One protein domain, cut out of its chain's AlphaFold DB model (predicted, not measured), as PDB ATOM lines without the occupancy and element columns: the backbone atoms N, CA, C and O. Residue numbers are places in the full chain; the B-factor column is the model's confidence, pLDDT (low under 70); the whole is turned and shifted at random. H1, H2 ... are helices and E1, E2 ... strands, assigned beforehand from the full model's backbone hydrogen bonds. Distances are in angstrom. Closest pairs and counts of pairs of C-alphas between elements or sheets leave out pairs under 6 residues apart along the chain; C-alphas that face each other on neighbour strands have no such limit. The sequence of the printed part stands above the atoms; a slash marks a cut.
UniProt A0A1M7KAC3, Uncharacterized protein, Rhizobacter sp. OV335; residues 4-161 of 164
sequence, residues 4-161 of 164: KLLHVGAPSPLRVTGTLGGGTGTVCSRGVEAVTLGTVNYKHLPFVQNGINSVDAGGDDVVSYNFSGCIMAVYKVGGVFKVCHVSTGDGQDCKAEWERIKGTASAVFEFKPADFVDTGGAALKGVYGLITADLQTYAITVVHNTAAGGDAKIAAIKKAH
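What this domain is: This is residues 4 to 161 of the 164 residues of an uncharacterized protein of Rhizobacter sp. OV335 (UniProt A0A1M7KAC3). This is a sandwich of two strongly twisted sheets only partly face to face: a large sheet, E1 E2 E4 E8 E9 E10, curled as well, and a smaller one, E3 E6 E5 E7, that covers part of it. H1 packs on the smaller sheet's face away from the large sheet, short H2 is on the large sheet, and a long unnamed stretch, residues 4 to 32, runs along the outside. The 158 printed residues hold ten named strands and two named helices, in the order E1 to E6, H1, E7, H2, E8 to E10; the class is mostly strand. The large sheet is mixed and the smaller all antiparallel. The whole is compact, with a radius of gyration of the C-alphas of 15.2 A and spans of 49 by 37 by 27 A.

Where its parts are: After residues 4 to 32, find C-alpha 33 at (19.601, -6.331, -19.685), where E1, residues 33 to 37, begins. Next come E2, 40 to 46, E3, 52 to 56, E4, 61 to 65, E5, 71 to 77, and E6, 80 to 86. H1, 95 to 102, is 10.2 A long; E7, 106 to 111, and H2, 113 to 116, follow. E8, 124 to 131, is 21.2 A long, E9, 137 to 144, 23.5 A, and E10, 152 to 160, 22.4 A, ending at C-alpha 160 (5.913, -21.250, -6.984).

How they stand to each other: In the large sheet, look at the hairpin E1 and E2, with N 35 and O 42 2.8 A apart. E2 and E4 are parallel, with N 43 and O 61 at 2.8 A; E4 and E8 are antiparallel, with N 62 and O 131 at 2.8 A. E8 E9 E10 is a meander, each strand the antiparallel neighbour of the one before: see N 128 and O 140, 2.9 A, and N 139 and O 158, 2.8 A. In the smaller sheet, find N 55 and O 83 of E3 and E6, 2.9 A, N 84 and O 73 of the hairpin E5 and E6, 2.8 A, and N 74 and O 109 of E5 and E7, 2.8 A. E6, H1, E7 is a split strand-helix-strand unit, two strands running the same way with E5 between them, and its crossover is right-handed. Between the sheets, the closest C-alphas of E4 and E6 are those of Val 62 and Val 83, 6.9 A. H1 has a height of 8.9 A over the smaller sheet and runs along E6, at 9 degrees on the local plane; its closest C-alphas to E6 are Trp 98 and Val 86, 7.3 A. H2 has a height of 7.2 A over the large sheet and lies only just over E9, on which 3 of its 4 C-alphas fall; Pro 113 and Ala 139 are their closest C-alphas, 4.6 A. In H1 every O i to N i+4 pair is within hydrogen-bond range; H2 is too short for such a pair. E1 and E10 are apart.

The domain as a whole: The C-alphas of Thr 104 and Ala 148 are the two farthest apart, 50.4 A. The printed part has no cut, and none of its links is long. Residues 27 to 28 pair, parallel, with residues 52 to 53 of E3. The mean pLDDT of the printed part is 89.6; residues 90 to 92, 121, 145 to 150 and 161 are under 70.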
ATOM      1  N   LYS A   4      16.933 -24.974 -16.041       93.56
ATOM      2  CA  LYS A   4      17.664 -26.221 -16.335       93.56
ATOM      3  C   LYS A   4      19.173 -26.122 -16.113       93.56
ATOM      4  O   LYS A   4      19.832 -27.152 -16.045       93.56
ATOM      5  N   LEU A   5      19.710 -24.904 -16.041       94.31
ATOM      6  CA  LEU A   5      21.125 -24.621 -15.789       94.31
ATOM      7  C   LEU A   5      21.392 -24.276 -14.315       94.31
ATOM      8  O   LEU A   5      22.538 -24.039 -13.936       94.31
ATOM      9  N   LEU A   6      20.345 -24.202 -13.487       94.88
ATOM     10  CA  LEU A   6      20.440 -23.842 -12.078       94.88
ATOM     11  C   LEU A   6      20.361 -25.094 -11.205       94.88
ATOM     12  O   LEU A   6      19.444 -25.905 -11.326       94.88
ATOM     13  N   HIS A   7      21.303 -25.221 -10.271       94.31
ATOM     14  CA  HIS A   7      21.385 -26.369  -9.373       94.31
ATOM     15  C   HIS A   7      21.667 -25.923  -7.940       94.31
ATOM     16  O   HIS A   7      22.541 -25.093  -7.694       94.31
ATOM     17  N   VAL A   8      20.939 -26.500  -6.983       92.50
ATOM     18  CA  VAL A   8      21.199 -26.289  -5.553       92.50
ATOM     19  C   VAL A   8      22.619 -26.755  -5.213       92.50
ATOM     20  O   VAL A   8      23.062 -27.809  -5.658       92.50
ATOM     21  N   GLY A   9      23.344 -25.946  -4.441       89.75
ATOM     22  CA  GLY A   9      24.739 -26.160  -4.051       89.75
ATOM     23  C   GLY A   9      25.779 -25.640  -5.052       89.75
ATOM     24  O   GLY A   9      26.943 -25.482  -4.675       89.75
ATOM     25  N   ALA A  10      25.383 -25.329  -6.292       91.00
ATOM     26  CA  ALA A  10      26.276 -24.759  -7.299       91.00
ATOM     27  C   ALA A  10      26.507 -23.249  -7.075       91.00
ATOM     28  O   ALA A  10      25.668 -22.584  -6.451       91.00
ATOM     29  N   PRO A  11      27.620 -22.683  -7.588       91.62
ATOM     30  CA  PRO A  11      27.792 -21.236  -7.666       91.62
ATOM     31  C   PRO A  11      26.612 -20.588  -8.394       91.62
ATOM     32  O   PRO A  11      26.142 -21.114  -9.401       91.62
ATOM     33  N   SER A  12      26.128 -19.455  -7.890       91.56
ATOM     34  CA  SER A  12      25.049 -18.713  -8.541       91.56
ATOM     35  C   SER A  12      25.577 -18.012  -9.796       91.56
ATOM     36  O   SER A  12      26.393 -17.100  -9.660       91.56
ATOM     37  N   PRO A  13      25.078 -18.344 -11.002       91.62
ATOM     38  CA  PRO A  13      25.426 -17.615 -12.220       91.62
ATOM     39  C   PRO A  13      24.595 -16.333 -12.396       91.62
ATOM     40  O   PRO A  13      24.802 -15.580 -13.345       91.62
ATOM     41  N   LEU A  14      23.608 -16.107 -11.520       92.00
ATOM     42  CA  LEU A  14      22.661 -15.002 -11.627       92.00
ATOM     43  C   LEU A  14      23.305 -13.675 -11.225       92.00
ATOM     44  O   LEU A  14      24.074 -13.594 -10.264       92.00
ATOM     45  N   ARG A  15      22.950 -12.619 -11.962       88.19
ATOM     46  CA  ARG A  15      23.486 -11.273 -11.763       88.19
ATOM     47  C   ARG A  15      22.913 -10.619 -10.515       88.19
ATOM     48  O   ARG A  15      21.704 -10.461 -10.383       88.19
ATOM     49  N   VAL A  16      23.798 -10.120  -9.664       86.50
ATOM     50  CA  VAL A  16      23.432  -9.182  -8.602       86.50
ATOM     51  C   VAL A  16      23.329  -7.787  -9.215       86.50
ATOM     52  O   VAL A  16      24.308  -7.285  -9.762       86.50
ATOM     53  N   THR A  17      22.172  -7.139  -9.098       82.50
ATOM     54  CA  THR A  17      21.980  -5.744  -9.534       82.50
ATOM     55  C   THR A  17      21.575  -4.846  -8.379       82.50
ATOM     56  O   THR A  17      20.848  -5.262  -7.481       82.50
ATOM     57  N   GLY A  18      22.034  -3.595  -8.407       80.25
ATOM     58  CA  GLY A  18      21.604  -2.589  -7.441       80.25
ATOM     59  C   GLY A  18      20.134  -2.197  -7.607       80.25
ATOM     60  O   GLY A  18      19.503  -2.468  -8.629       80.25
ATOM     61  N   THR A  19      19.611  -1.516  -6.593       84.62
ATOM     62  CA  THR A  19      18.312  -0.840  -6.652       84.62
ATOM     63  C   THR A  19      18.411   0.395  -7.538       84.62
ATOM     64  O   THR A  19      19.269   1.251  -7.315       84.62
ATOM     65  N   LEU A  20      17.513   0.525  -8.512       89.62
ATOM     66  CA  LEU A  20      17.373   1.753  -9.290       89.62
ATOM     67  C   LEU A  20      16.423   2.717  -8.566       89.62
ATOM     68  O   LEU A  20      15.294   2.355  -8.243       89.62
ATOM     69  N   GLY A  21      16.860   3.954  -8.323       84.75
ATOM     70  CA  GLY A  21      16.016   5.004  -7.741       84.75
ATOM     71  C   GLY A  21      15.118   5.707  -8.767       84.75
ATOM     72  O   GLY A  21      15.326   5.586  -9.977       84.75
ATOM     73  N   GLY A  22      14.155   6.500  -8.287       82.38
ATOM     74  CA  GLY A  22      13.352   7.411  -9.117       82.38
ATOM     75  C   GLY A  22      12.110   6.794  -9.765       82.38
ATOM     76  O   GLY A  22      11.727   7.217 -10.854       82.38
ATOM     77  N   GLY A  23      11.502   5.777  -9.151       85.25
ATOM     78  CA  GLY A  23      10.157   5.346  -9.526       85.25
ATOM     79  C   GLY A  23       9.095   6.384  -9.145       85.25
ATOM     80  O   GLY A  23       9.253   7.149  -8.189       85.25
ATOM     81  N   THR A  24       8.010   6.412  -9.915       88.75
ATOM     82  CA  THR A  24       6.930   7.411  -9.835       88.75
ATOM     83  C   THR A  24       5.597   6.817  -9.369       88.75
ATOM     84  O   THR A  24       4.541   7.386  -9.628       88.75
ATOM     85  N   GLY A  25       5.623   5.654  -8.719       91.00
ATOM     86  CA  GLY A  25       4.428   4.911  -8.311       91.00
ATOM     87  C   GLY A  25       3.691   4.226  -9.467       91.00
ATOM     88  O   GLY A  25       2.574   3.757  -9.279       91.00
ATOM     89  N   THR A  26       4.284   4.173 -10.667       93.31
ATOM     90  CA  THR A  26       3.675   3.561 -11.860       93.31
ATOM     91  C   THR A  26       4.640   2.661 -12.637       93.31
ATOM     92  O   THR A  26       5.777   2.415 -12.215       93.31
ATOM     93  N   VAL A  27       4.157   2.115 -13.755       94.94
ATOM     94  CA  VAL A  27       4.913   1.256 -14.663       94.94
ATOM     95  C   VAL A  27       6.049   2.030 -15.311       94.94
ATOM     96  O   VAL A  27       5.879   3.135 -15.819       94.94
ATOM     97  N   CYS A  28       7.217   1.404 -15.346       95.06
ATOM     98  CA  CYS A  28       8.382   1.876 -16.074       95.06
ATOM     99  C   CYS A  28       9.091   0.698 -16.757       95.06
ATOM    100  O   CYS A  28       8.769  -0.458 -16.506       95.06
ATOM    101  N   SER A  29      10.046   0.998 -17.634       94.50
ATOM    102  CA  SER A  29      10.928   0.006 -18.261       94.50
ATOM    103  C   SER A  29      12.353   0.536 -18.189       94.50
ATOM    104  O   SER A  29      12.730   1.412 -18.970       94.50
ATOM    105  N   ARG A  30      13.127   0.082 -17.201       93.75
ATOM    106  CA  ARG A  30      14.446   0.648 -16.882       93.75
ATOM    107  C   ARG A  30      15.483  -0.428 -16.629       93.75
ATOM    108  O   ARG A  30      15.227  -1.371 -15.887       93.75
ATOM    109  N   GLY A  31      16.669  -0.235 -17.207       92.25
ATOM    110  CA  GLY A  31      17.854  -1.047 -16.917       92.25
ATOM    111  C   GLY A  31      17.691  -2.538 -17.211       92.25
ATOM    112  O   GLY A  31      18.383  -3.342 -16.604       92.25
ATOM    113  N   VAL A  32      16.751  -2.912 -18.084       94.50
ATOM    114  CA  VAL A  32      16.592  -4.302 -18.514       94.50
ATOM    115  C   VAL A  32      17.811  -4.689 -19.338       94.50
ATOM    116  O   VAL A  32      18.142  -4.009 -20.310       94.50
ATOM    117  N   GLU A  33      18.440  -5.797 -18.979       94.38
ATOM    118  CA  GLU A  33      19.601  -6.331 -19.685       94.38
ATOM    119  C   GLU A  33      19.248  -7.674 -20.322       94.38
ATOM    120  O   GLU A  33      18.682  -8.548 -19.667       94.38
ATOM    121  N   ALA A  34      19.610  -7.867 -21.589       94.62
ATOM    122  CA  ALA A  34      19.638  -9.196 -22.187       94.62
ATOM    123  C   ALA A  34      20.939  -9.891 -21.771       94.62
ATOM    124  O   ALA A  34      22.026  -9.330 -21.912       94.62
ATOM    125  N   VAL A  35      20.831 -11.106 -21.245       94.56
ATOM    126  CA  VAL A  35      21.960 -11.872 -20.722       94.56
ATOM    127  C   VAL A  35      21.945 -13.270 -21.325       94.56
ATOM    128  O   VAL A  35      20.891 -13.885 -21.473       94.56
ATOM    129  N   THR A  36      23.128 -13.790 -21.634       94.25
ATOM    130  CA  THR A  36      23.309 -15.173 -22.078       94.25
ATOM    131  C   THR A  36      24.012 -15.969 -20.984       94.25
ATOM    132  O   THR A  36      25.097 -15.596 -20.537       94.25
ATOM    133  N   LEU A  37      23.400 -17.075 -20.561       92.69
ATOM    134  CA  LEU A  37      24.001 -18.070 -19.680       92.69
ATOM    135  C   LEU A  37      24.147 -19.387 -20.446       92.69
ATOM    136  O   LEU A  37      23.158 -20.042 -20.779       92.69
ATOM    137  N   GLY A  38      25.388 -19.773 -20.750       90.06
ATOM    138  CA  GLY A  38      25.654 -20.897 -21.649       90.06
ATOM    139  C   GLY A  38      25.083 -20.616 -23.041       90.06
ATOM    140  O   GLY A  38      25.542 -19.705 -23.721       90.06
ATOM    141  N   THR A  39      24.067 -21.378 -23.447       91.31
ATOM    142  CA  THR A  39      23.338 -21.196 -24.718       91.31
ATOM    143  C   THR A  39      21.923 -20.638 -24.530       91.31
ATOM    144  O   THR A  39      21.147 -20.614 -25.483       91.31
ATOM    145  N   VAL A  40      21.542 -20.254 -23.306       93.50
ATOM    146  CA  VAL A  40      20.196 -19.762 -22.982       93.50
ATOM    147  C   VAL A  40      20.233 -18.248 -22.809       93.50
ATOM    148  O   VAL A  40      21.014 -17.734 -22.010       93.50
ATOM    149  N   ASN A  41      19.358 -17.549 -23.529       94.50
ATOM    150  CA  ASN A  41      19.126 -16.122 -23.338       94.50
ATOM    151  C   ASN A  41      18.031 -15.905 -22.294       94.50
ATOM    152  O   ASN A  41      17.057 -16.656 -22.237       94.50
ATOM    153  N   TYR A  42      18.203 -14.877 -21.474       96.56
ATOM    154  CA  TYR A  42      17.200 -14.410 -20.529       96.56
ATOM    155  C   TYR A  42      17.296 -12.891 -20.369       96.56
ATOM    156  O   TYR A  42      18.309 -12.271 -20.701       96.56
ATOM    157  N   LYS A  43      16.242 -12.280 -19.838       97.31
ATOM    158  CA  LYS A  43      16.212 -10.860 -19.488       97.31
ATOM    159  C   LYS A  43      16.401 -10.700 -17.991       97.31
ATOM    160  O   LYS A  43      15.669 -11.285 -17.195       97.31
ATOM    161  N   HIS A  44      17.362  -9.878 -17.601       96.69
ATOM    162  CA  HIS A  44      17.510  -9.438 -16.224       96.69
ATOM    163  C   HIS A  44      16.735  -8.137 -16.019       96.69
ATOM    164  O   HIS A  44      17.012  -7.130 -16.668       96.69
ATOM    165  N   LEU A  45      15.752  -8.165 -15.122       97.38
ATOM    166  CA  LEU A  45      14.868  -7.054 -14.793       97.38
ATOM    167  C   LEU A  45      15.238  -6.505 -13.404       97.38
ATOM    168  O   LEU A  45      14.947  -7.155 -12.399       97.38
ATOM    169  N   PRO A  46      15.869  -5.323 -13.300       95.31
ATOM    170  CA  PRO A  46      16.264  -4.781 -12.007       95.31
ATOM    171  C   PRO A  46      15.067  -4.236 -11.222       95.31
ATOM    172  O   PRO A  46      14.070  -3.778 -11.788       95.31
ATOM    173  N   PHE A  47      15.195  -4.217  -9.897       94.62
ATOM    174  CA  PHE A  47      14.264  -3.515  -9.021       94.62
ATOM    175  C   PHE A  47      14.321  -1.992  -9.235       94.62
ATOM    176  O   PHE A  47      15.405  -1.400  -9.250       94.62
ATOM    177  N   VAL A  48      13.152  -1.353  -9.343       94.38
ATOM    178  CA  VAL A  48      13.007   0.109  -9.330       94.38
ATOM    179  C   VAL A  48      12.245   0.507  -8.072       94.38
ATOM    180  O   VAL A  48      11.065   0.191  -7.925       94.38
ATOM    181  N   GLN A  49      12.917   1.229  -7.179       91.50
ATOM    182  CA  GLN A  49      12.323   1.747  -5.954       91.50
ATOM    183  C   GLN A  49      11.144   2.664  -6.279       91.50
ATOM    184  O   GLN A  49      11.286   3.587  -7.085       91.50
ATOM    185  N   ASN A  50      10.009   2.434  -5.611       92.06
ATOM    186  CA  ASN A  50       8.765   3.176  -5.824       92.06
ATOM    187  C   ASN A  50       8.258   3.097  -7.279       92.06
ATOM    188  O   ASN A  50       7.730   4.067  -7.817       92.06
ATOM    189  N   GLY A  51       8.463   1.968  -7.961       94.81
ATOM    190  CA  GLY A  51       7.956   1.754  -9.314       94.81
ATOM    191  C   GLY A  51       7.578   0.303  -9.592       94.81
ATOM    192  O   GLY A  51       7.872  -0.609  -8.819       94.81
ATOM    193  N   ILE A  52       6.932   0.103 -10.740       97.12
ATOM    194  CA  ILE A  52       6.664  -1.217 -11.314       97.12
ATOM    195  C   ILE A  52       7.550  -1.355 -12.548       97.12
ATOM    196  O   ILE A  52       7.194  -0.881 -13.627       97.12
ATOM    197  N   ASN A  53       8.735  -1.948 -12.407       97.44
ATOM    198  CA  ASN A  53       9.595  -2.160 -13.572       97.44
ATOM    199  C   ASN A  53       9.041  -3.333 -14.375       97.44
ATOM    200  O   ASN A  53       8.817  -4.393 -13.802       97.44
ATOM    201  N   SER A  54       8.791  -3.144 -15.665       97.56
ATOM    202  CA  SER A  54       8.092  -4.101 -16.517       97.56
ATOM    203  C   SER A  54       8.792  -4.239 -17.860       97.56
ATOM    204  O   SER A  54       9.242  -3.254 -18.446       97.56
ATOM    205  N   VAL A  55       8.853  -5.467 -18.362       97.69
ATOM    206  CA  VAL A  55       9.456  -5.807 -19.648       97.69
ATOM    207  C   VAL A  55       8.529  -6.724 -20.433       97.69
ATOM    208  O   VAL A  55       7.849  -7.571 -19.857       97.69
ATOM    209  N   ASP A  56       8.501  -6.565 -21.755       96.94
ATOM    210  CA  ASP A  56       7.957  -7.594 -22.641       96.94
ATOM    211  C   ASP A  56       8.827  -8.854 -22.544       96.94
ATOM    212  O   ASP A  56      10.029  -8.814 -22.838       96.94
ATOM    213  N   ALA A  57       8.226  -9.969 -22.128       92.06
ATOM    214  CA  ALA A  57       8.936 -11.233 -22.006       92.06
ATOM    215  C   ALA A  57       9.490 -11.684 -23.364       92.06
ATOM    216  O   ALA A  57      10.615 -12.167 -23.428       92.06
ATOM    217  N   GLY A  58       8.771 -11.458 -24.470       89.75
ATOM    218  CA  GLY A  58       9.229 -11.793 -25.824       89.75
ATOM    219  C   GLY A  58       9.571 -13.272 -26.035       89.75
ATOM    220  O   GLY A  58      10.340 -13.587 -26.934       89.75
ATOM    221  N   GLY A  59       9.040 -14.168 -25.195       90.06
ATOM    222  CA  GLY A  59       9.408 -15.588 -25.189       90.06
ATOM    223  C   GLY A  59      10.738 -15.904 -24.494       90.06
ATOM    224  O   GLY A  59      11.170 -17.050 -24.549       90.06
ATOM    225  N   ASP A  60      11.367 -14.929 -23.836       95.81
ATOM    226  CA  ASP A  60      12.541 -15.133 -22.991       95.81
ATOM    227  C   ASP A  60      12.136 -15.366 -21.532       95.81
ATOM    228  O   ASP A  60      11.117 -14.858 -21.052       95.81
ATOM    229  N   ASP A  61      12.997 -16.066 -20.798       97.12
ATOM    230  CA  ASP A  61      12.915 -16.107 -19.343       97.12
ATOM    231  C   ASP A  61      13.258 -14.729 -18.765       97.12
ATOM    232  O   ASP A  61      14.124 -14.018 -19.281       97.12
ATOM    233  N   VAL A  62      12.625 -14.358 -17.656       97.81
ATOM    234  CA  VAL A  62      12.878 -13.095 -16.960       97.81
ATOM    235  C   VAL A  62      13.284 -13.376 -15.522       97.81
ATOM    236  O   VAL A  62      12.546 -14.009 -14.768       97.81
ATOM    237  N   VAL A  63      14.453 -12.873 -15.134       97.69
ATOM    238  CA  VAL A  63      15.008 -12.972 -13.779       97.69
ATOM    239  C   VAL A  63      15.043 -11.589 -13.147       97.69
ATOM    240  O   VAL A  63      15.359 -10.607 -13.813       97.69
ATOM    241  N   SER A  64      14.745 -11.502 -11.855       97.44
ATOM    242  CA  SER A  64      14.796 -10.255 -11.094       97.44
ATOM    243  C   SER A  64      15.377 -10.467  -9.692       97.44
ATOM    244  O   SER A  64      15.331 -11.570  -9.145       97.44
ATOM    245  N   TYR A  65      15.926  -9.396  -9.121       93.69
ATOM    246  CA  TYR A  65      16.621  -9.320  -7.830       93.69
ATOM    247  C   TYR A  65      16.429  -7.911  -7.226       93.69
ATOM    248  O   TYR A  65      16.260  -6.954  -7.980       93.69
ATOM    249  N   ASN A  66      16.450  -7.668  -5.906       91.06
ATOM    250  CA  ASN A  66      16.542  -8.568  -4.743       91.06
ATOM    251  C   ASN A  66      15.205  -8.573  -3.992       91.06
ATOM    252  O   ASN A  66      14.821  -7.547  -3.430       91.06
ATOM    253  N   PHE A  67      14.493  -9.693  -3.954       92.94
ATOM    254  CA  PHE A  67      13.165  -9.717  -3.341       92.94
ATOM    255  C   PHE A  67      13.243  -9.834  -1.814       92.94
ATOM    256  O   PHE A  67      13.600 -10.878  -1.279       92.94
ATOM    257  N   SER A  68      12.836  -8.779  -1.106       89.12
ATOM    258  CA  SER A  68      12.682  -8.753   0.361       89.12
ATOM    259  C   SER A  68      11.224  -8.599   0.823       89.12
ATOM    260  O   SER A  68      10.968  -8.282   1.980       89.12
ATOM    261  N   GLY A  69      10.264  -8.790  -0.086       88.69
ATOM    262  CA  GLY A  69       8.828  -8.589   0.159       88.69
ATOM    263  C   GLY A  69       8.062  -8.037  -1.046       88.69
ATOM    264  O   GLY A  69       6.832  -8.031  -1.037       88.69
ATOM    265  N   CYS A  70       8.788  -7.607  -2.085       93.62
ATOM    266  CA  CYS A  70       8.244  -7.176  -3.371       93.62
ATOM    267  C   CYS A  70       7.526  -8.310  -4.116       93.62
ATOM    268  O   CYS A  70       7.804  -9.494  -3.901       93.62
ATOM    269  N   ILE A  71       6.627  -7.933  -5.024       94.69
ATOM    270  CA  ILE A  71       5.909  -8.875  -5.886       94.69
ATOM    271  C   ILE A  71       6.653  -9.004  -7.217       94.69
ATOM    272  O   ILE A  71       7.071  -8.009  -7.813       94.69
ATOM    273  N   MET A  72       6.795 -10.235  -7.700       96.69
ATOM    274  CA  MET A  72       7.073 -10.515  -9.104       96.69
ATOM    275  C   MET A  72       5.783 -10.979  -9.762       96.69
ATOM    276  O   MET A  72       5.057 -11.792  -9.188       96.69
ATOM    277  N   ALA A  73       5.502 -10.489 -10.961       95.81
ATOM    278  CA  ALA A  73       4.291 -10.875 -11.661       95.81
ATOM    279  C   ALA A  73       4.496 -11.000 -13.165       95.81
ATOM    280  O   ALA A  73       5.392 -10.390 -13.743       95.81
ATOM    281  N   VAL A  74       3.626 -11.783 -13.790       95.50
ATOM    282  CA  VAL A  74       3.422 -11.823 -15.233       95.50
ATOM    283  C   VAL A  74       1.970 -11.484 -15.528       95.50
ATOM    284  O   VAL A  74       1.068 -11.857 -14.785       95.50
ATOM    285  N   TYR A  75       1.734 -10.732 -16.591       94.94
ATOM    286  CA  TYR A  75       0.398 -10.324 -17.002       94.94
ATOM    287  C   TYR A  75       0.360 -10.091 -18.507       94.94
ATOM    288  O   TYR A  75       1.373  -9.773 -19.129       94.94
ATOM    289  N   LYS A  76      -0.818 -10.235 -19.111       94.12
ATOM    290  CA  LYS A  76      -1.026 -10.031 -20.542       94.12
ATOM    291  C   LYS A  76      -1.828  -8.760 -20.796       94.12
ATOM    292  O   LYS A  76      -2.967  -8.637 -20.344       94.12
ATOM    293  N   VAL A  77      -1.250  -7.840 -21.567       93.06
ATOM    294  CA  VAL A  77      -1.886  -6.587 -22.003       93.06
ATOM    295  C   VAL A  77      -1.631  -6.378 -23.492       93.06
ATOM    296  O   VAL A  77      -0.517  -6.589 -23.969       93.06
ATOM    297  N   GLY A  78      -2.668  -6.023 -24.256       90.94
ATOM    298  CA  GLY A  78      -2.538  -5.823 -25.707       90.94
ATOM    299  C   GLY A  78      -2.034  -7.060 -26.464       90.94
ATOM    300  O   GLY A  78      -1.334  -6.925 -27.459       90.94
ATOM    301  N   GLY A  79      -2.325  -8.268 -25.969       90.81
ATOM    302  CA  GLY A  79      -1.859  -9.519 -26.578       90.81
ATOM    303  C   GLY A  79      -0.448  -9.962 -26.171       90.81
ATOM    304  O   GLY A  79      -0.079 -11.094 -26.475       90.81
ATOM    305  N   VAL A  80       0.298  -9.138 -25.433       92.81
ATOM    306  CA  VAL A  80       1.709  -9.362 -25.085       92.81
ATOM    307  C   VAL A  80       1.858  -9.733 -23.611       92.81
ATOM    308  O   VAL A  80       1.261  -9.084 -22.750       92.81
ATOM    309  N   PHE A  81       2.665 -10.757 -23.318       94.69
ATOM    310  CA  PHE A  81       3.052 -11.097 -21.949       94.69
ATOM    311  C   PHE A  81       4.150 -10.162 -21.452       94.69
ATOM    312  O   PHE A  81       5.215 -10.040 -22.056       94.69
ATOM    313  N   LYS A  82       3.893  -9.527 -20.315       96.88
ATOM    314  CA  LYS A  82       4.844  -8.683 -19.605       96.88
ATOM    315  C   LYS A  82       5.185  -9.303 -18.268       96.88
ATOM    316  O   LYS A  82       4.294  -9.804 -17.591       96.88
ATOM    317  N   VAL A  83       6.450  -9.221 -17.882       97.56
ATOM    318  CA  VAL A  83       6.917  -9.578 -16.541       97.56
ATOM    319  C   VAL A  83       7.317  -8.308 -15.817       97.56
ATOM    320  O   VAL A  83       7.985  -7.454 -16.401       97.56
ATOM    321  N   CYS A  84       6.923  -8.177 -14.553       97.56
ATOM    322  CA  CYS A  84       7.255  -7.023 -13.739       97.56
ATOM    323  C   CYS A  84       7.778  -7.365 -12.341       97.56
ATOM    324  O   CYS A  84       7.485  -8.414 -11.763       97.56
ATOM    325  N   HIS A  85       8.551  -6.423 -11.805       97.06
ATOM    326  CA  HIS A  85       8.940  -6.331 -10.406       97.06
ATOM    327  C   HIS A  85       8.204  -5.132  -9.804       97.06
ATOM    328  O   HIS A  85       8.482  -3.980 -10.143       97.06
ATOM    329  N   VAL A  86       7.239  -5.416  -8.937       96.31
ATOM    330  CA  VAL A  86       6.392  -4.429  -8.270       96.31
ATOM    331  C   VAL A  86       7.018  -4.078  -6.925       96.31
ATOM    332  O   VAL A  86       7.126  -4.931  -6.039       96.31
ATOM    333  N   SER A  87       7.399  -2.814  -6.756       94.12
ATOM    334  CA  SER A  87       7.785  -2.277  -5.452       94.12
ATOM    335  C   SER A  87       6.607  -2.337  -4.486       94.12
ATOM    336  O   SER A  87       5.566  -1.736  -4.744       94.12
ATOM    337  N   THR A  88       6.760  -3.052  -3.372       89.31
ATOM    338  CA  THR A  88       5.744  -3.118  -2.313       89.31
ATOM    339  C   THR A  88       6.395  -3.100  -0.934       89.31
ATOM    340  O   THR A  88       7.390  -3.794  -0.732       89.31
ATOM    341  N   GLY A  89       5.801  -2.390   0.028       79.50
ATOM    342  CA  GLY A  89       6.286  -2.304   1.411       79.50
ATOM    343  C   GLY A  89       6.136  -0.898   1.994       79.50
ATOM    344  O   GLY A  89       5.695   0.021   1.299       79.50
ATOM    345  N   ASP A  90       6.509  -0.728   3.263       60.00
ATOM    346  CA  ASP A  90       6.359   0.543   3.975       60.00
ATOM    347  C   ASP A  90       7.196   1.650   3.312       60.00
ATOM    348  O   ASP A  90       8.418   1.564   3.193       60.00
ATOM    349  N   GLY A  91       6.509   2.690   2.827       62.38
ATOM    350  CA  GLY A  91       7.107   3.836   2.133       62.38
ATOM    351  C   GLY A  91       7.447   3.623   0.650       62.38
ATOM    352  O   GLY A  91       7.987   4.537   0.030       62.38
ATOM    353  N   GLN A  92       7.161   2.451   0.065       66.62
ATOM    354  CA  GLN A  92       7.497   2.112  -1.331       66.62
ATOM    355  C   GLN A  92       6.414   1.240  -1.982       66.62
ATOM    356  O   GLN A  92       6.698   0.148  -2.486       66.62
ATOM    357  N   ASP A  93       5.165   1.700  -1.939       83.50
ATOM    358  CA  ASP A  93       4.011   0.858  -2.241       83.50
ATOM    359  C   ASP A  93       3.359   1.173  -3.593       83.50
ATOM    360  O   ASP A  93       2.611   2.135  -3.744       83.50
ATOM    361  N   CYS A  94       3.616   0.319  -4.583       94.25
ATOM    362  CA  CYS A  94       2.923   0.331  -5.868       94.25
ATOM    363  C   CYS A  94       1.705  -0.609  -5.891       94.25
ATOM    364  O   CYS A  94       1.168  -0.844  -6.971       94.25
ATOM    365  N   LYS A  95       1.241  -1.153  -4.750       91.56
ATOM    366  CA  LYS A  95       0.091  -2.079  -4.712       91.56
ATOM    367  C   LYS A  95      -1.160  -1.498  -5.356       91.56
ATOM    368  O   LYS A  95      -1.775  -2.180  -6.159       91.56
ATOM    369  N   ALA A  96      -1.528  -0.256  -5.040       93.25
ATOM    370  CA  ALA A  96      -2.747   0.347  -5.588       93.25
ATOM    371  C   ALA A  96      -2.707   0.435  -7.124       93.25
ATOM    372  O   ALA A  96      -3.675   0.091  -7.801       93.25
ATOM    373  N   GLU A  97      -1.565   0.837  -7.679       95.50
ATOM    374  CA  GLU A  97      -1.364   0.853  -9.126       95.50
ATOM    375  C   GLU A  97      -1.331  -0.561  -9.711       95.50
ATOM    376  O   GLU A  97      -1.891  -0.815 -10.777       95.50
ATOM    377  N   TRP A  98      -0.689  -1.496  -9.016       95.81
ATOM    378  CA  TRP A  98      -0.648  -2.885  -9.437       95.81
ATOM    379  C   TRP A  98      -2.055  -3.493  -9.510       95.81
ATOM    380  O   TRP A  98      -2.404  -4.071 -10.535       95.81
ATOM    381  N   GLU A  99      -2.910  -3.266  -8.510       95.25
ATOM    382  CA  GLU A  99      -4.325  -3.658  -8.553       95.25
ATOM    383  C   GLU A  99      -5.066  -3.026  -9.743       95.25
ATOM    384  O   GLU A  99      -5.824  -3.708 -10.437       95.25
ATOM    385  N   ARG A 100      -4.801  -1.748 -10.055       95.50
ATOM    386  CA  ARG A 100      -5.376  -1.084 -11.238       95.50
ATOM    387  C   ARG A 100      -4.958  -1.772 -12.542       95.50
ATOM    388  O   ARG A 100      -5.787  -1.952 -13.434       95.50
ATOM    389  N   ILE A 101      -3.691  -2.169 -12.663       95.19
ATOM    390  CA  ILE A 101      -3.184  -2.908 -13.829       95.19
ATOM    391  C   ILE A 101      -3.875  -4.266 -13.923       95.19
ATOM    392  O   ILE A 101      -4.389  -4.605 -14.992       95.19
ATOM    393  N   LYS A 102      -3.954  -5.006 -12.811       94.62
ATOM    394  CA  LYS A 102      -4.629  -6.309 -12.757       94.62
ATOM    395  C   LYS A 102      -6.083  -6.232 -13.206       94.62
ATOM    396  O   LYS A 102      -6.510  -7.092 -13.965       94.62
ATOM    397  N   GLY A 103      -6.801  -5.171 -12.838       94.50
ATOM    398  CA  GLY A 103      -8.189  -4.951 -13.257       94.50
ATOM    399  C   GLY A 103      -8.400  -4.791 -14.770       94.50
ATOM    400  O   GLY A 103      -9.534  -4.871 -15.232       94.50
ATOM    401  N   THR A 104      -7.337  -4.572 -15.554       93.50
ATOM    402  CA  THR A 104      -7.409  -4.414 -17.022       93.50
ATOM    403  C   THR A 104      -6.615  -5.466 -17.799       93.50
ATOM    404  O   THR A 104      -6.798  -5.615 -19.008       93.50
ATOM    405  N   ALA A 105      -5.718  -6.185 -17.125       95.12
ATOM    406  CA  ALA A 105      -4.899  -7.225 -17.723       95.12
ATOM    407  C   ALA A 105      -5.619  -8.583 -17.728       95.12
ATOM    408  O   ALA A 105      -6.625  -8.803 -17.062       95.12
ATOM    409  N   SER A 106      -5.073  -9.524 -18.492       93.12
ATOM    410  CA  SER A 106      -5.505 -10.927 -18.514       93.12
ATOM    411  C   SER A 106      -4.328 -11.842 -18.188       93.12
ATOM    412  O   SER A 106      -3.185 -11.388 -18.226       93.12
ATOM    413  N   ALA A 107      -4.589 -13.118 -17.879       89.75
ATOM    414  CA  ALA A 107      -3.547 -14.106 -17.557       89.75
ATOM    415  C   ALA A 107      -2.518 -13.561 -16.544       89.75
ATOM    416  O   ALA A 107      -1.309 -13.613 -16.771       89.75
ATOM    417  N   VAL A 108      -3.041 -12.946 -15.482       92.38
ATOM    418  CA  VAL A 108      -2.256 -12.338 -14.414       92.38
ATOM    419  C   VAL A 108      -1.837 -13.430 -13.446       92.38
ATOM    420  O   VAL A 108      -2.676 -14.193 -12.981       92.38
ATOM    421  N   PHE A 109      -0.554 -13.463 -13.116       91.12
ATOM    422  CA  PHE A 109      -0.015 -14.303 -12.062       91.12
ATOM    423  C   PHE A 109       1.007 -13.510 -11.270       91.12
ATOM    424  O   PHE A 109       1.844 -12.817 -11.844       91.12
ATOM    425  N   GLU A 110       0.965 -13.635  -9.953       94.00
ATOM    426  CA  GLU A 110       1.864 -12.927  -9.053       94.00
ATOM    427  C   GLU A 110       2.338 -13.840  -7.929       94.00
ATOM    428  O   GLU A 110       1.641 -14.766  -7.515       94.00
ATOM    429  N   PHE A 111       3.541 -13.580  -7.436       93.94
ATOM    430  CA  PHE A 111       4.072 -14.229  -6.248       93.94
ATOM    431  C   PHE A 111       5.115 -13.332  -5.586       93.94
ATOM    432  O   PHE A 111       5.654 -12.404  -6.194       93.94
ATOM    433  N   LYS A 112       5.424 -13.621  -4.325       93.50
ATOM    434  CA  LYS A 112       6.519 -12.985  -3.592       93.50
ATOM    435  C   LYS A 112       7.645 -13.998  -3.442       93.50
ATOM    436  O   LYS A 112       7.527 -14.896  -2.612       93.50
ATOM    437  N   PRO A 113       8.748 -13.887  -4.202       94.06
ATOM    438  CA  PRO A 113       9.864 -14.825  -4.080       94.06
ATOM    439  C   PRO A 113      10.401 -14.943  -2.645       94.06
ATOM    440  O   PRO A 113      10.824 -16.020  -2.231       94.06
ATOM    441  N   ALA A 114      10.338 -13.851  -1.873       91.31
ATOM    442  CA  ALA A 114      10.757 -13.808  -0.473       91.31
ATOM    443  C   ALA A 114       9.971 -14.775   0.437       91.31
ATOM    444  O   ALA A 114      10.550 -15.307   1.381       91.31
ATOM    445  N   ASP A 115       8.705 -15.076   0.123       90.56
ATOM    446  CA  ASP A 115       7.859 -15.986   0.915       90.56
ATOM    447  C   ASP A 115       8.340 -17.449   0.833       90.56
ATOM    448  O   ASP A 115       7.916 -18.309   1.602       90.56
ATOM    449  N   PHE A 116       9.251 -17.747  -0.098       86.69
ATOM    450  CA  PHE A 116       9.802 -19.080  -0.332       86.69
ATOM    451  C   PHE A 116      11.219 -19.250   0.231       86.69
ATOM    452  O   PHE A 116      11.822 -20.317   0.068       86.69
ATOM    453  N   VAL A 117      11.758 -18.235   0.908       84.38
ATOM    454  CA  VAL A 117      13.116 -18.262   1.459       84.38
ATOM    455  C   VAL A 117      13.198 -19.201   2.652       84.38
ATOM    456  O   VAL A 117      12.443 -19.093   3.610       84.38
ATOM    457  N   ASP A 118      14.176 -20.096   2.599       76.69
ATOM    458  CA  ASP A 118      14.655 -20.851   3.748       76.69
ATOM    459  C   ASP A 118      16.179 -20.899   3.641       76.69
ATOM    460  O   ASP A 118      16.722 -21.446   2.679       76.69
ATOM    461  N   THR A 119      16.875 -20.234   4.564       70.88
ATOM    462  CA  THR A 119      18.340 -20.161   4.532       70.88
ATOM    463  C   THR A 119      19.005 -21.220   5.401       70.88
ATOM    464  O   THR A 119      20.234 -21.278   5.415       70.88
ATOM    465  N   GLY A 120      18.242 -22.021   6.161       70.19
ATOM    466  CA  GLY A 120      18.809 -22.971   7.123       70.19
ATOM    467  C   GLY A 120      19.798 -22.332   8.112       70.19
ATOM    468  O   GLY A 120      20.727 -22.997   8.562       70.19
ATOM    469  N   GLY A 121      19.657 -21.029   8.397       69.62
ATOM    470  CA  GLY A 121      20.560 -20.258   9.263       69.62
ATOM    471  C   GLY A 121      21.764 -19.607   8.564       69.62
ATOM    472  O   GLY A 121      22.501 -18.862   9.210       69.62
ATOM    473  N   ALA A 122      21.972 -19.824   7.261       74.56
ATOM    474  CA  ALA A 122      23.023 -19.147   6.499       74.56
ATOM    475  C   ALA A 122      22.676 -17.673   6.209       74.56
ATOM    476  O   ALA A 122      21.506 -17.283   6.130       74.56
ATOM    477  N   ALA A 123      23.708 -16.850   5.996       79.75
ATOM    478  CA  ALA A 123      23.534 -15.445   5.645       79.75
ATOM    479  C   ALA A 123      22.961 -15.304   4.223       79.75
ATOM    480  O   ALA A 123      23.577 -15.728   3.238       79.75
ATOM    481  N   LEU A 124      21.783 -14.679   4.118       82.31
ATOM    482  CA  LEU A 124      21.114 -14.423   2.846       82.31
ATOM    483  C   LEU A 124      21.940 -13.447   2.003       82.31
ATOM    484  O   LEU A 124      22.210 -12.322   2.424       82.31
ATOM    485  N   LYS A 125      22.312 -13.867   0.793       82.62
ATOM    486  CA  LYS A 125      22.948 -12.993  -0.200       82.62
ATOM    487  C   LYS A 125      21.930 -12.435  -1.187       82.62
ATOM    488  O   LYS A 125      22.146 -11.358  -1.735       82.62
ATOM    489  N   GLY A 126      20.824 -13.140  -1.397       89.25
ATOM    490  CA  GLY A 126      19.804 -12.692  -2.321       89.25
ATOM    491  C   GLY A 126      18.626 -13.628  -2.469       89.25
ATOM    492  O   GLY A 126      18.763 -14.843  -2.321       89.25
ATOM    493  N   VAL A 127      17.494 -13.055  -2.854       94.06
ATOM    494  CA  VAL A 127      16.341 -13.797  -3.359       94.06
ATOM    495  C   VAL A 127      16.051 -13.314  -4.763       94.06
ATOM    496  O   VAL A 127      15.849 -12.119  -4.996       94.06
ATOM    497  N   TYR A 128      16.014 -14.260  -5.688       96.19
ATOM    498  CA  TYR A 128      15.655 -14.013  -7.068       96.19
ATOM    499  C   TYR A 128      14.258 -14.545  -7.335       96.19
ATOM    500  O   TYR A 128      13.870 -15.604  -6.833       96.19
ATOM    501  N   GLY A 129      13.531 -13.812  -8.163       96.69
ATOM    502  CA  GLY A 129      12.349 -14.317  -8.836       96.69
ATOM    503  C   GLY A 129      12.702 -14.652 -10.280       96.69
ATOM    504  O   GLY A 129      13.440 -13.907 -10.928       96.69
ATOM    505  N   LEU A 130      12.181 -15.768 -10.772       96.94
ATOM    506  CA  LEU A 130      12.281 -16.194 -12.162       96.94
ATOM    507  C   LEU A 130      10.876 -16.497 -12.685       96.94
ATOM    508  O   LEU A 130      10.119 -17.220 -12.038       96.94
ATOM    509  N   ILE A 131      10.561 -15.968 -13.864       96.44
ATOM    510  CA  ILE A 131       9.425 -16.391 -14.686       96.44
ATOM    511  C   ILE A 131       9.984 -16.873 -16.017       96.44
ATOM    512  O   ILE A 131      10.638 -16.108 -16.721       96.44
ATOM    513  N   THR A 132       9.766 -18.139 -16.342       95.56
ATOM    514  CA  THR A 132      10.247 -18.740 -17.589       95.56
ATOM    515  C   THR A 132       9.348 -18.385 -18.775       95.56
ATOM    516  O   THR A 132       8.207 -17.942 -18.615       95.56
ATOM    517  N   ALA A 133       9.845 -18.628 -19.985       93.31
ATOM    518  CA  ALA A 133       9.125 -18.449 -21.241       93.31
ATOM    519  C   ALA A 133       7.808 -19.250 -21.313       93.31
ATOM    520  O   ALA A 133       6.848 -18.813 -21.946       93.31
ATOM    521  N   ASP A 134       7.743 -20.403 -20.642       92.12
ATOM    522  CA  ASP A 134       6.547 -21.247 -20.491       92.12
ATOM    523  C   ASP A 134       5.740 -20.933 -19.212       92.12
ATOM    524  O   ASP A 134       4.924 -21.739 -18.753       92.12
ATOM    525  N   LEU A 135       5.947 -19.735 -18.654       90.94
ATOM    526  CA  LEU A 135       5.203 -19.151 -17.536       90.94
ATOM    527  C   LEU A 135       5.304 -19.939 -16.224       90.94
ATOM    528  O   LEU A 135       4.406 -19.873 -15.383       90.94
ATOM    529  N   GLN A 136       6.394 -20.679 -16.017       92.44
ATOM    530  CA  GLN A 136       6.694 -21.279 -14.722       92.44
ATOM    531  C   GLN A 136       7.381 -20.252 -13.820       92.44
ATOM    532  O   GLN A 136       8.258 -19.506 -14.249       92.44
ATOM    533  N   THR A 137       6.984 -20.217 -12.550       93.69
ATOM    534  CA  THR A 137       7.502 -19.273 -11.556       93.69
ATOM    535  C   THR A 137       8.424 -19.987 -10.574       93.69
ATOM    536  O   THR A 137       8.121 -21.072 -10.070       93.69
ATOM    537  N   TYR A 138       9.561 -19.369 -10.274       95.62
ATOM    538  CA  TYR A 138      10.534 -19.897  -9.326       95.62
ATOM    539  C   TYR A 138      11.031 -18.805  -8.388       95.62
ATOM    540  O   TYR A 138      11.340 -17.689  -8.805       95.62
ATOM    541  N   ALA A 139      11.159 -19.162  -7.116       95.50
ATOM    542  CA  ALA A 139      11.942 -18.429  -6.142       95.50
ATOM    543  C   ALA A 139      13.297 -19.124  -5.984       95.50
ATOM    544  O   ALA A 139      13.360 -20.336  -5.758       95.50
ATOM    545  N   ILE A 140      14.381 -18.364  -6.116       95.50
ATOM    546  CA  ILE A 140      15.745 -18.888  -6.035       95.50
ATOM    547  C   ILE A 140      16.463 -18.162  -4.902       95.50
ATOM    548  O   ILE A 140      16.660 -16.946  -4.945       95.50
ATOM    549  N   THR A 141      16.848 -18.909  -3.872       94.00
ATOM    550  CA  THR A 141      17.578 -18.383  -2.717       94.00
ATOM    551  C   THR A 141      19.070 -18.553  -2.946       94.00
ATOM    552  O   THR A 141      19.534 -19.653  -3.244       94.00
ATOM    553  N   VAL A 142      19.830 -17.475  -2.771       91.94
ATOM    554  CA  VAL A 142      21.290 -17.469  -2.867       91.94
ATOM    555  C   VAL A 142      21.873 -17.023  -1.530       91.94
ATOM    556  O   VAL A 142      21.467 -16.003  -0.968       91.94
ATOM    557  N   VAL A 143      22.833 -17.784  -1.011       90.19
ATOM    558  CA  VAL A 143      23.483 -17.535   0.286       90.19
ATOM    559  C   VAL A 143      24.990 -17.391   0.121       90.19
ATOM    560  O   VAL A 143      25.580 -17.882  -0.845       90.19
ATOM    561  N   HIS A 144      25.607 -16.719   1.087       83.19
ATOM    562  CA  HIS A 144      27.057 -16.718   1.250       83.19
ATOM    563  C   HIS A 144      27.489 -17.915   2.081       83.19
ATOM    564  O   HIS A 144      26.903 -18.178   3.133       83.19
ATOM    565  N   ASN A 145      28.545 -18.607   1.654       67.56
ATOM    566  CA  ASN A 145      29.143 -19.638   2.490       67.56
ATOM    567  C   ASN A 145      30.220 -19.018   3.389       67.56
ATOM    568  O   ASN A 145      31.326 -18.712   2.944       67.56
ATOM    569  N   THR A 146      29.894 -18.830   4.666       59.34
ATOM    570  CA  THR A 146      30.781 -18.204   5.658       59.34
ATOM    571  C   THR A 146      31.981 -19.076   6.042       59.34
ATOM    572  O   THR A 146      32.936 -18.559   6.613       59.34
ATOM    573  N   ALA A 147      31.983 -20.371   5.704       56.03
ATOM    574  CA  ALA A 147      32.994 -21.316   6.179       56.03
ATOM    575  C   ALA A 147      34.330 -21.326   5.401       56.03
ATOM    576  O   ALA A 147      35.265 -21.979   5.853       56.03
ATOM    577  N   ALA A 148      34.468 -20.639   4.258       42.78
ATOM    578  CA  ALA A 148      35.717 -20.683   3.476       42.78
ATOM    579  C   ALA A 148      35.865 -19.535   2.457       42.78
ATOM    580  O   ALA A 148      36.087 -19.797   1.278       42.78
ATOM    581  N   GLY A 149      35.679 -18.272   2.866       51.31
ATOM    582  CA  GLY A 149      35.851 -17.115   1.961       51.31
ATOM    583  C   GLY A 149      35.019 -17.193   0.669       51.31
ATOM    584  O   GLY A 149      35.468 -16.728  -0.374       51.31
ATOM    585  N   GLY A 150      33.861 -17.865   0.723       55.47
ATOM    586  CA  GLY A 150      33.290 -18.564  -0.426       55.47
ATOM    587  C   GLY A 150      32.328 -17.756  -1.292       55.47
ATOM    588  O   GLY A 150      31.540 -16.947  -0.800       55.47
ATOM    589  N   ASP A 151      32.357 -18.071  -2.587       74.06
ATOM    590  CA  ASP A 151      31.437 -17.582  -3.614       74.06
ATOM    591  C   ASP A 151      29.956 -17.802  -3.255       74.06
ATOM    592  O   ASP A 151      29.588 -18.722  -2.513       74.06
ATOM    593  N   ALA A 152      29.082 -16.970  -3.826       87.31
ATOM    594  CA  ALA A 152      27.638 -17.075  -3.653       87.31
ATOM    595  C   ALA A 152      27.106 -18.380  -4.273       87.31
ATOM    596  O   ALA A 152      27.382 -18.678  -5.437       87.31
ATOM    597  N   LYS A 153      26.303 -19.138  -3.518       90.56
ATOM    598  CA  LYS A 153      25.740 -20.426  -3.956       90.56
ATOM    599  C   LYS A 153      24.225 -20.432  -3.913       90.56
ATOM    600  O   LYS A 153      23.616 -19.806  -3.046       90.56
ATOM    601  N   ILE A 154      23.624 -21.188  -4.822       92.56
ATOM    602  CA  ILE A 154      22.184 -21.443  -4.818       92.56
ATOM    603  C   ILE A 154      21.867 -22.360  -3.633       92.56
ATOM    604  O   ILE A 154      22.298 -23.508  -3.600       92.56
ATOM    605  N   ALA A 155      21.120 -21.858  -2.655       91.69
ATOM    606  CA  ALA A 155      20.695 -22.613  -1.479       91.69
ATOM    607  C   ALA A 155      19.397 -23.388  -1.726       91.69
ATOM    608  O   ALA A 155      19.239 -24.504  -1.243       91.69
ATOM    609  N   ALA A 156      18.473 -22.803  -2.487       92.62
ATOM    610  CA  ALA A 156      17.183 -23.410  -2.779       92.62
ATOM    611  C   ALA A 156      16.635 -22.907  -4.114       92.62
ATOM    612  O   ALA A 156      16.836 -21.751  -4.488       92.62
ATOM    613  N   ILE A 157      15.899 -23.780  -4.800       94.75
ATOM    614  CA  ILE A 157      15.068 -23.446  -5.956       94.75
ATOM    615  C   ILE A 157      13.684 -23.998  -5.641       94.75
ATOM    616  O   ILE A 157      13.506 -25.213  -5.559       94.75
ATOM    617  N   LYS A 158      12.709 -23.117  -5.428       93.88
ATOM    618  CA  LYS A 158      11.327 -23.510  -5.157       93.88
ATOM    619  C   LYS A 158      10.453 -23.053  -6.305       93.88
ATOM    620  O   LYS A 158      10.428 -21.873  -6.644       93.88
ATOM    621  N   LYS A 159       9.732 -23.998  -6.899       91.50
ATOM    622  CA  LYS A 159       8.689 -23.680  -7.865       91.50
ATOM    623  C   LYS A 159       7.522 -23.054  -7.108       91.50
ATOM    624  O   LYS A 159       6.999 -23.671  -6.181       91.50
ATOM    625  N   ALA A 160       7.143 -21.839  -7.476       83.94
ATOM    626  CA  ALA A 160       5.913 -21.250  -6.984       83.94
ATOM    627  C   ALA A 160       4.761 -21.804  -7.833       83.94
ATOM    628  O   ALA A 160       4.871 -21.966  -9.048       83.94
ATOM    629  N   HIS A 161       3.657 -22.166  -7.191       69.69
ATOM    630  CA  HIS A 161       2.449 -22.491  -7.934       69.69
ATOM    631  C   HIS A 161       1.768 -21.186  -8.333       69.69
ATOM    632  O   HIS A 161       1.654 -20.268  -7.523       69.69
TER     633      HIS A 161